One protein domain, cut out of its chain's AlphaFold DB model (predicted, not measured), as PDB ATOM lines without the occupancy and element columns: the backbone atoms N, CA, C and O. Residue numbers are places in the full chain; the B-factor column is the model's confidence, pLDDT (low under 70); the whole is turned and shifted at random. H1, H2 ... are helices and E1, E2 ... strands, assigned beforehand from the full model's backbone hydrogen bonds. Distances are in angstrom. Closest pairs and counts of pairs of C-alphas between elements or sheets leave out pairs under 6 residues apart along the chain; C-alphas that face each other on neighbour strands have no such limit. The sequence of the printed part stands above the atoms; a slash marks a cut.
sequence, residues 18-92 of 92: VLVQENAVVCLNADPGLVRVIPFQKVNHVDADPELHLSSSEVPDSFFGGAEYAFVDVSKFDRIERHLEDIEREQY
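Overview. This is residues 18 to 92 of the 92 residues of an uncharacterized protein of Haladaptatus paucihalophilus DX253 (UniProt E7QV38). A twisted antiparallel sheet, in the order E3, E2, E1, E5, E4, has helix H1 off it at one end of an elongated outline. Two loops, residues 40 to 52 and 56 to 68, lead into and out of E4. The 75 printed residues, under half in named elements, run E1 to E5, then H1: mixed class, compact, radius of gyration of the C-alphas 12.9 A, spans 43 by 27 by 21 A.

Arrangement. Start at E1, residues 18 to 21, E2, 24 to 29, and E3, 34 to 39: a meander, two antiparallel hairpins in a row. Within hydrogen-bond range are N 26 and O 19, 2.8 A, and N 36 and O 27, 2.8 A. E5, residues 69 to 72, is antiparallel to E1 at 170 degrees, with N 18 and O 71 at 2.8 A. E4, residues 53 to 55, forms a hairpin with E5, N 54 and O 70 at 2.8 A. H1, residues 78 to 90, is not on the sheet; its O i to N i+4 pairs are each within range.

Along the chain. Find C-alpha 18 at (-49.597, 18.823, -14.566), where E1 begins, 10.0 A long like E5. E2 measures 16.6 A, E3 16.8 A, E4 6.4 A. H1 runs 18.8 A to C-alpha 90 at (-27.948, 3.200, -15.475).

Size, cuts and confidence. The farthest C-alphas, Lys 42 and Tyr 92, are 43.3 A apart. The printed part has no cut; E3 to E4 and E4 to E5 are long links. Look for pLDDT under 70 at residues 56 to 67 and 91 to 92.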
ATOM      1  N   VAL A  18     -48.257  19.388 -14.709       90.62
ATOM      2  CA  VAL A  18     -49.597  18.823 -14.566       90.62
ATOM      3  C   VAL A  18     -49.518  17.313 -14.357       90.62
ATOM      4  O   VAL A  18     -48.913  16.579 -15.129       90.62
ATOM      5  N   LEU A  19     -50.184  16.846 -13.312       89.38
ATOM      6  CA  LEU A  19     -50.340  15.449 -12.926       89.38
ATOM      7  C   LEU A  19     -51.781  15.022 -13.130       89.38
ATOM      8  O   LEU A  19     -52.686  15.722 -12.666       89.38
ATOM      9  N   VAL A  20     -52.003  13.859 -13.735       87.38
ATOM     10  CA  VAL A  20     -53.354  13.309 -13.867       87.38
ATOM     11  C   VAL A  20     -53.475  12.000 -13.106       87.38
ATOM     12  O   VAL A  20     -52.689  11.066 -13.272       87.38
ATOM     13  N   GLN A  21     -54.483  11.957 -12.239       83.56
ATOM     14  CA  GLN A  21     -54.770  10.822 -11.380       83.56
ATOM     15  C   GLN A  21     -56.278  10.624 -11.281       83.56
ATOM     16  O   GLN A  21     -56.941  11.469 -10.690       83.56
ATOM     17  N   GLU A  22     -56.790   9.501 -11.796       82.19
ATOM     18  CA  GLU A  22     -58.184   9.014 -11.753       82.19
ATOM     19  C   GLU A  22     -59.290  10.091 -11.825       82.19
ATOM     20  O   GLU A  22     -59.980  10.228 -12.829       82.19
ATOM     21  N   ASN A  23     -59.493  10.842 -10.739       88.50
ATOM     22  CA  ASN A  23     -60.576  11.806 -10.549       88.50
ATOM     23  C   ASN A  23     -60.105  13.258 -10.341       88.50
ATOM     24  O   ASN A  23     -60.927  14.134 -10.039       88.50
ATOM     25  N   ALA A  24     -58.812  13.546 -10.484       89.94
ATOM     26  CA  ALA A  24     -58.236  14.867 -10.277       89.94
ATOM     27  C   ALA A  24     -57.044  15.160 -11.201       89.94
ATOM     28  O   ALA A  24     -56.337  14.271 -11.672       89.94
ATOM     29  N   VAL A  25     -56.823  16.454 -11.409       90.12
ATOM     30  CA  VAL A  25     -55.638  17.022 -12.039       90.12
ATOM     31  C   VAL A  25     -54.923  17.878 -11.000       90.12
ATOM     32  O   VAL A  25     -55.546  18.740 -10.370       90.12
ATOM     33  N   VAL A  26     -53.637  17.622 -10.781       89.88
ATOM     34  CA  VAL A  26     -52.796  18.405  -9.871       89.88
ATOM     35  C   VAL A  26     -51.881  19.291 -10.704       89.88
ATOM     36  O   VAL A  26     -51.094  18.807 -11.506       89.88
ATOM     37  N   CYS A  27     -52.012  20.596 -10.520       90.75
ATOM     38  CA  CYS A  27     -51.271  21.629 -11.219       90.75
ATOM     39  C   CYS A  27     -50.209  22.215 -10.283       90.75
ATOM     40  O   CYS A  27     -50.516  22.566  -9.137       90.75
ATOM     41  N   LEU A  28     -48.977  22.318 -10.763       89.19
ATOM     42  CA  LEU A  28     -47.809  22.708  -9.985       89.19
ATOM     43  C   LEU A  28     -47.127  23.906 -10.641       89.19
ATOM     44  O   LEU A  28     -46.892  23.888 -11.845       89.19
ATOM     45  N   ASN A  29     -46.766  24.895  -9.829       91.06
ATOM     46  CA  ASN A  29     -45.813  25.935 -10.207       91.06
ATOM     47  C   ASN A  29     -44.555  25.786  -9.360       91.06
ATOM     48  O   ASN A  29     -44.648  25.593  -8.143       91.06
ATOM     49  N   ALA A  30     -43.397  25.874 -10.001       86.50
ATOM     50  CA  ALA A  30     -42.096  25.843  -9.356       86.50
ATOM     51  C   ALA A  30     -41.796  27.179  -8.661       86.50
ATOM     52  O   ALA A  30     -41.285  27.178  -7.538       86.50
ATOM     53  N   ASP A  31     -42.170  28.308  -9.280       84.06
ATOM     54  CA  ASP A  31     -41.958  29.648  -8.722       84.06
ATOM     55  C   ASP A  31     -43.141  30.612  -8.983       84.06
ATOM     56  O   ASP A  31     -43.407  30.974 -10.130       84.06
ATOM     57  N   PRO A  32     -43.866  31.064  -7.940       84.94
ATOM     58  CA  PRO A  32     -43.752  30.612  -6.558       84.94
ATOM     59  C   PRO A  32     -44.243  29.166  -6.427       84.94
ATOM     60  O   PRO A  32     -45.236  28.792  -7.049       84.94
ATOM     61  N   GLY A  33     -43.586  28.387  -5.564       84.19
ATOM     62  CA  GLY A  33     -43.975  27.012  -5.248       84.19
ATOM     63  C   GLY A  33     -45.450  26.912  -4.843       84.19
ATOM     64  O   GLY A  33     -45.808  27.236  -3.708       84.19
ATOM     65  N   LEU A  34     -46.307  26.475  -5.764       87.69
ATOM     66  CA  LEU A  34     -47.756  26.423  -5.585       87.69
ATOM     67  C   LEU A  34     -48.292  25.093  -6.105       87.69
ATOM     68  O   LEU A  34     -47.923  24.637  -7.181       87.69
ATOM     69  N   VAL A  35     -49.221  24.507  -5.351       88.50
ATOM     70  CA  VAL A  35     -49.953  23.304  -5.747       88.50
ATOM     71  C   VAL A  35     -51.438  23.619  -5.790       88.50
ATOM     72  O   VAL A  35     -52.002  24.151  -4.829       88.50
ATOM     73  N   ARG A  36     -52.095  23.250  -6.886       90.00
ATOM     74  CA  ARG A  36     -53.544  23.337  -7.038       90.00
ATOM     75  C   ARG A  36     -54.107  21.994  -7.467       90.00
ATOM     76  O   ARG A  36     -53.649  21.411  -8.435       90.00
ATOM     77  N   VAL A  37     -55.150  21.537  -6.784       90.81
ATOM     78  CA  VAL A  37     -55.862  20.303  -7.138       90.81
ATOM     79  C   VAL A  37     -57.219  20.658  -7.732       90.81
ATOM     80  O   VAL A  37     -57.997  21.401  -7.124       90.81
ATOM     81  N   ILE A  38     -57.509  20.136  -8.919       89.88
ATOM     82  CA  ILE A  38     -58.744  20.383  -9.663       89.88
ATOM     83  C   ILE A  38     -59.448  19.039  -9.893       89.88
ATOM     84  O   ILE A  38     -58.857  18.141 -10.484       89.88
ATOM     85  N   PRO A  39     -60.710  18.863  -9.461       91.69
ATOM     86  CA  PRO A  39     -61.479  17.667  -9.799       91.69
ATOM     87  C   PRO A  39     -61.598  17.507 -11.318       91.69
ATOM     88  O   PRO A  39     -61.946  18.475 -11.994       91.69
ATOM     89  N   PHE A  40     -61.395  16.300 -11.843       88.56
ATOM     90  CA  PHE A  40     -61.321  16.033 -13.287       88.56
ATOM     91  C   PHE A  40     -62.572  16.502 -14.045       88.56
ATOM     92  O   PHE A  40     -62.482  17.122 -15.094       88.56
ATOM     93  N   GLN A  41     -63.753  16.344 -13.444       89.94
ATOM     94  CA  GLN A  41     -65.037  16.842 -13.966       89.94
ATOM     95  C   GLN A  41     -65.128  18.371 -14.162       89.94
ATOM     96  O   GLN A  41     -66.100  18.860 -14.730       89.94
ATOM     97  N   LYS A  42     -64.172  19.138 -13.626       88.25
ATOM     98  CA  LYS A  42     -64.058  20.596 -13.788       88.25
ATOM     99  C   LYS A  42     -62.937  20.998 -14.750       88.25
ATOM    100  O   LYS A  42     -62.701  22.191 -14.920       88.25
ATOM    101  N   VAL A  43     -62.237  20.028 -15.335       87.56
ATOM    102  CA  VAL A  43     -61.177  20.245 -16.317       87.56
ATOM    103  C   VAL A  43     -61.792  20.133 -17.704       87.56
ATOM    104  O   VAL A  43     -62.403  19.123 -18.037       87.56
ATOM    105  N   ASN A  44     -61.654  21.190 -18.503       86.56
ATOM    106  CA  ASN A  44     -62.171  21.199 -19.872       86.56
ATOM    107  C   ASN A  44     -61.258  20.396 -20.807       86.56
ATOM    108  O   ASN A  44     -61.723  19.533 -21.543       86.56
ATOM    109  N   HIS A  45     -59.962  20.703 -20.776       86.38
ATOM    110  CA  HIS A  45     -58.902  19.995 -21.482       86.38
ATOM    111  C   HIS A  45     -57.566  20.276 -20.782       86.38
ATOM    112  O   HIS A  45     -57.448  21.260 -20.048       86.38
ATOM    113  N   VAL A  46     -56.586  19.405 -21.002       86.25
ATOM    114  CA  VAL A  46     -55.179  19.634 -20.656       86.25
ATOM    115  C   VAL A  46     -54.432  19.675 -21.980       86.25
ATOM    116  O   VAL A  46     -54.519  18.713 -22.740       86.25
ATOM    117  N   ASP A  47     -53.772  20.794 -22.262       87.94
ATOM    118  CA  ASP A  47     -52.885  20.947 -23.414       87.94
ATOM    119  C   ASP A  47     -51.438  20.963 -22.919       87.94
ATOM    120  O   ASP A  47     -51.136  21.620 -21.919       87.94
ATOM    121  N   ALA A  48     -50.575  20.186 -23.565       85.38
ATOM    122  CA  ALA A  48     -49.175  20.036 -23.195       85.38
ATOM    123  C   ALA A  48     -48.364  19.467 -24.363       85.38
ATOM    124  O   ALA A  48     -48.873  18.689 -25.175       85.38
ATOM    125  N   ASP A  49     -47.081  19.825 -24.413       87.06
ATOM    126  CA  ASP A  49     -46.148  19.268 -25.388       87.06
ATOM    127  C   ASP A  49     -45.936  17.760 -25.117       87.06
ATOM    128  O   ASP A  49     -45.618  17.383 -23.981       87.06
ATOM    129  N   PRO A  50     -46.104  16.880 -26.126       83.06
ATOM    130  CA  PRO A  50     -45.820  15.454 -25.997       83.06
ATOM    131  C   PRO A  50     -44.407  15.127 -25.502       83.06
ATOM    132  O   PRO A  50     -44.224  14.068 -24.908       83.06
ATOM    133  N   GLU A  51     -43.418  15.995 -25.728       84.50
ATOM    134  CA  GLU A  51     -42.047  15.806 -25.234       84.50
ATOM    135  C   GLU A  51     -41.949  15.925 -23.707       84.50
ATOM    136  O   GLU A  51     -41.073  15.320 -23.093       84.50
ATOM    137  N   LEU A  52     -42.885  16.640 -23.075       85.69
ATOM    138  CA  LEU A  52     -42.958  16.790 -21.618       85.69
ATOM    139  C   LEU A  52     -43.736  15.651 -20.945       85.69
ATOM    140  O   LEU A  52     -43.891  15.645 -19.722       85.69
ATOM    141  N   HIS A  53     -44.265  14.708 -21.730       86.38
ATOM    142  CA  HIS A  53     -45.095  13.614 -21.245       86.38
ATOM    143  C   HIS A  53     -44.253  12.498 -20.616       86.38
ATOM    144  O   HIS A  53     -43.478  11.817 -21.287       86.38
ATOM    145  N   LEU A  54     -44.488  12.237 -19.332       82.44
ATOM    146  CA  LEU A  54     -43.921  11.108 -18.601       82.44
ATOM    147  C   LEU A  54     -45.007  10.048 -18.383       82.44
ATOM    148  O   LEU A  54     -46.030  10.312 -17.746       82.44
ATOM    149  N   SER A  55     -44.775   8.845 -18.916       75.25
ATOM    150  CA  SER A  55     -45.682   7.696 -18.790       75.25
ATOM    151  C   SER A  55     -45.267   6.745 -17.659       75.25
ATOM    152  O   SER A  55     -44.129   6.773 -17.193       75.25
ATOM    153  N   SER A  56     -46.211   5.903 -17.229       62.81
ATOM    154  CA  SER A  56     -46.248   5.091 -15.999       62.81
ATOM    155  C   SER A  56     -45.063   4.164 -15.675       62.81
ATOM    156  O   SER A  56     -45.154   3.422 -14.700       62.81
ATOM    157  N   SER A  57     -43.990   4.123 -16.460       55.97
ATOM    158  CA  SER A  57     -42.835   3.281 -16.139       55.97
ATOM    159  C   SER A  57     -42.048   3.814 -14.940       55.97
ATOM    160  O   SER A  57     -41.742   3.013 -14.067       55.97
ATOM    161  N   GLU A  58     -41.784   5.122 -14.834       58.62
ATOM    162  CA  GLU A  58     -40.974   5.706 -13.743       58.62
ATOM    163  C   GLU A  58     -41.318   7.194 -13.542       58.62
ATOM    164  O   GLU A  58     -40.500   8.083 -13.768       58.62
ATOM    165  N   VAL A  59     -42.563   7.508 -13.155       62.91
ATOM    166  CA  VAL A  59     -42.855   8.870 -12.671       62.91
ATOM    167  C   VAL A  59     -41.986   9.086 -11.424       62.91
ATOM    168  O   VAL A  59     -42.108   8.284 -10.495       62.91
ATOM    169  N   PRO A  60     -41.121  10.122 -11.377       65.19
ATOM    170  CA  PRO A  60     -40.172  10.294 -10.286       65.19
ATOM    171  C   PRO A  60     -40.881  10.238  -8.934       65.19
ATOM    172  O   PRO A  60     -41.900  10.906  -8.749       65.19
ATOM    173  N   ASP A  61     -40.313   9.524  -7.956       58.84
ATOM    174  CA  ASP A  61     -40.885   9.444  -6.602       58.84
ATOM    175  C   ASP A  61     -41.152  10.839  -6.020       58.84
ATOM    176  O   ASP A  61     -42.115  11.046  -5.296       58.84
ATOM    177  N   SER A  62     -40.329  11.829  -6.381       61.00
ATOM    178  CA  SER A  62     -40.465  13.235  -5.985       61.00
ATOM    179  C   SER A  62     -41.752  13.917  -6.450       61.00
ATOM    180  O   SER A  62     -42.126  14.940  -5.874       61.00
ATOM    181  N   PHE A  63     -42.411  13.360  -7.460       63.12
ATOM    182  CA  PHE A  63     -43.663  13.835  -8.037       63.12
ATOM    183  C   PHE A  63     -44.901  13.252  -7.325       63.12
ATOM    184  O   PHE A  63     -46.026  13.571  -7.692       63.12
ATOM    185  N   PHE A  64     -44.664  12.420  -6.293       54.75
ATOM    186  CA  PHE A  64     -45.575  11.807  -5.318       54.75
ATOM    187  C   PHE A  64     -47.071  11.822  -5.668       54.75
ATOM    188  O   PHE A  64     -47.782  12.789  -5.393       54.75
ATOM    189  N   GLY A  65     -47.582  10.669  -6.118       55.28
ATOM    190  CA  GLY A  65     -49.028  10.440  -6.136       55.28
ATOM    191  C   GLY A  65     -49.554   9.132  -6.723       55.28
ATOM    192  O   GLY A  65     -50.756   8.912  -6.626       55.28
ATOM    193  N   GLY A  66     -48.729   8.260  -7.318       62.44
ATOM    194  CA  GLY A  66     -49.272   7.127  -8.086       62.44
ATOM    195  C   GLY A  66     -50.130   7.612  -9.262       62.44
ATOM    196  O   GLY A  66     -51.211   7.085  -9.508       62.44
ATOM    197  N   ALA A  67     -49.679   8.688  -9.909       69.25
ATOM    198  CA  ALA A  67     -50.334   9.260 -11.073       69.25
ATOM    199  C   ALA A  67     -50.169   8.343 -12.291       69.25
ATOM    200  O   ALA A  67     -49.175   7.625 -12.408       69.25
ATOM    201  N   GLU A  68     -51.139   8.389 -13.201       76.25
ATOM    202  CA  GLU A  68     -51.100   7.584 -14.426       76.25
ATOM    203  C   GLU A  68     -50.117   8.177 -15.441       76.25
ATOM    204  O   GLU A  68     -49.410   7.442 -16.133       76.25
ATOM    205  N   TYR A  69     -50.063   9.510 -15.504       81.69
ATOM    206  CA  TYR A  69     -49.147  10.261 -16.350       81.69
ATOM    207  C   TYR A  69     -48.927  11.688 -15.833       81.69
ATOM    208  O   TYR A  69     -49.693  12.211 -15.011       81.69
ATOM    209  N   ALA A  70     -47.873  12.320 -16.343       85.31
ATOM    210  CA  ALA A  70     -47.475  13.680 -16.009       85.31
ATOM    211  C   ALA A  70     -47.037  14.461 -17.252       85.31
ATOM    212  O   ALA A  70     -46.441  13.883 -18.155       85.31
ATOM    213  N   PHE A  71     -47.268  15.772 -17.263       89.50
ATOM    214  CA  PHE A  71     -46.654  16.719 -18.195       89.50
ATOM    215  C   PHE A  71     -45.824  17.717 -17.398       89.50
ATOM    216  O   PHE A  71     -46.365  18.375 -16.509       89.50
ATOM    217  N   VAL A  72     -44.522  17.797 -17.659       87.12
ATOM    218  CA  VAL A  72     -43.595  18.535 -16.789       87.12
ATOM    219  C   VAL A  72     -42.509  19.226 -17.604       87.12
ATOM    220  O   VAL A  72     -41.764  18.547 -18.304       87.12
ATOM    221  N   ASP A  73     -42.338  20.540 -17.438       88.06
ATOM    222  CA  ASP A  73     -41.099  21.216 -17.851       88.06
ATOM    223  C   ASP A  73     -39.988  20.893 -16.843       88.06
ATOM    224  O   ASP A  73     -39.833  21.541 -15.807       88.06
ATOM    225  N   VAL A  74     -39.220  19.842 -17.133       85.25
ATOM    226  CA  VAL A  74     -38.172  19.321 -16.242       85.25
ATOM    227  C   VAL A  74     -37.099  20.354 -15.897       85.25
ATOM    228  O   VAL A  74     -36.548  20.290 -14.799       85.25
ATOM    229  N   SER A  75     -36.870  21.350 -16.762       87.62
ATOM    230  CA  SER A  75     -35.897  22.426 -16.525       87.62
ATOM    231  C   SER A  75     -36.268  23.323 -15.338       87.62
ATOM    232  O   SER A  75     -35.424  24.030 -14.790       87.62
ATOM    233  N   LYS A  76     -37.536  23.290 -14.911       87.06
ATOM    234  CA  LYS A  76     -38.050  24.015 -13.741       87.06
ATOM    235  C   LYS A  76     -37.864  23.245 -12.433       87.06
ATOM    236  O   LYS A  76     -38.109  23.800 -11.362       87.06
ATOM    237  N   PHE A  77     -37.469  21.972 -12.500       86.31
ATOM    238  CA  PHE A  77     -37.422  21.065 -11.356       86.31
ATOM    239  C   PHE A  77     -36.089  20.302 -11.287       86.31
ATOM    240  O   PHE A  77     -36.018  19.128 -11.652       86.31
ATOM    241  N   ASP A  78     -35.065  20.900 -10.664       86.56
ATOM    242  CA  ASP A  78     -33.702  20.342 -10.503       86.56
ATOM    243  C   ASP A  78     -33.641  18.892  -9.990       86.56
ATOM    244  O   ASP A  78     -32.653  18.177 -10.153       86.56
ATOM    245  N   ARG A  79     -34.648  18.461  -9.223       82.31
ATOM    246  CA  ARG A  79     -34.703  17.093  -8.690       82.31
ATOM    247  C   ARG A  79     -35.161  16.084  -9.741       82.31
ATOM    248  O   ARG A  79     -34.708  14.947  -9.685       82.31
ATOM    249  N   ILE A  80     -36.066  16.475 -10.636       81.75
ATOM    250  CA  ILE A  80     -36.565  15.616 -11.716       81.75
ATOM    251  C   ILE A  80     -35.488  15.485 -12.785       81.75
ATOM    252  O   ILE A  80     -35.161  14.365 -13.157       81.75
ATOM    253  N   GLU A  81     -34.879  16.603 -13.181       85.06
ATOM    254  CA  GLU A  81     -33.772  16.624 -14.143       85.06
ATOM    255  C   GLU A  81     -32.654  15.651 -13.735       85.06
ATOM    256  O   GLU A  81     -32.318  14.738 -14.484       85.06
ATOM    257  N   ARG A  82     -32.177  15.738 -12.485       85.06
ATOM    258  CA  ARG A  82     -31.162  14.809 -11.960       85.06
ATOM    259  C   ARG A  82     -31.596  13.347 -11.957       85.06
ATOM    260  O   ARG A  82     -30.783  12.479 -12.240       85.06
ATOM    261  N   HIS A  83     -32.850  13.063 -11.608       83.75
ATOM    262  CA  HIS A  83     -33.335  11.684 -11.574       83.75
ATOM    263  C   HIS A  83     -33.361  11.058 -12.971       83.75
ATOM    264  O   HIS A  83     -32.974   9.904 -13.127       83.75
ATOM    265  N   LEU A  84     -33.769  11.830 -13.982       81.06
ATOM    266  CA  LEU A  84     -33.769  11.379 -15.371       81.06
ATOM    267  C   LEU A  84     -32.343  11.153 -15.889       81.06
ATOM    268  O   LEU A  84     -32.089  10.124 -16.509       81.06
ATOM    269  N   GLU A  85     -31.397  12.041 -15.564       85.06
ATOM    270  CA  GLU A  85     -29.978  11.818 -15.880       85.06
ATOM    271  C   GLU A  85     -29.427  10.527 -15.255       85.06
ATOM    272  O   GLU A  85     -28.619   9.831 -15.872       85.06
ATOM    273  N   ASP A  86     -29.818  10.220 -14.016       83.44
ATOM    274  CA  ASP A  86     -29.365   9.015 -13.322       83.44
ATOM    275  C   ASP A  86     -29.917   7.750 -14.002       83.44
ATOM    276  O   ASP A  86     -29.150   6.819 -14.256       83.44
ATOM    277  N   ILE A  87     -31.198   7.746 -14.394       81.38
ATOM    278  CA  ILE A  87     -31.812   6.643 -15.155       81.38
ATOM    279  C   ILE A  87     -31.095   6.433 -16.495       81.38
ATOM    280  O   ILE A  87     -30.758   5.301 -16.843       81.38
ATOM    281  N   GLU A  88     -30.824   7.506 -17.244       81.81
ATOM    282  CA  GLU A  88     -30.104   7.411 -18.519       81.81
ATOM    283  C   GLU A  88     -28.710   6.796 -18.348       81.81
ATOM    284  O   GLU A  88     -28.268   6.013 -19.190       81.81
ATOM    285  N   ARG A  89     -28.016   7.101 -17.245       83.56
ATOM    286  CA  ARG A  89     -26.692   6.535 -16.940       83.56
ATOM    287  C   ARG A  89     -26.743   5.062 -16.553       83.56
ATOM    288  O   ARG A  89     -25.803   4.345 -16.874       83.56
ATOM    289  N   GLU A  90     -27.792   4.609 -15.871       73.44
ATOM    290  CA  GLU A  90     -27.948   3.200 -15.475       73.44
ATOM    291  C   GLU A  90     -28.235   2.267 -16.664       73.44
ATOM    292  O   GLU A  90     -28.005   1.059 -16.572       73.44
ATOM    293  N   GLN A  91     -28.709   2.810 -17.790       59.59
ATOM    294  CA  GLN A  91     -29.004   2.047 -19.007       59.59
ATOM    295  C   GLN A  91     -27.789   1.835 -19.941       59.59
ATOM    296  O   GLN A  91     -27.932   1.145 -20.956       59.59
ATOM    297  N   TYR A  92     -26.608   2.377 -19.606       49.47
ATOM    298  CA  TYR A  92     -25.342   2.249 -20.356       49.47
ATOM    299  C   TYR A  92     -24.303   1.374 -19.640       49.47
ATOM    300  O   TYR A  92     -23.602   0.614 -20.352       49.47
TER     301      TYR A  92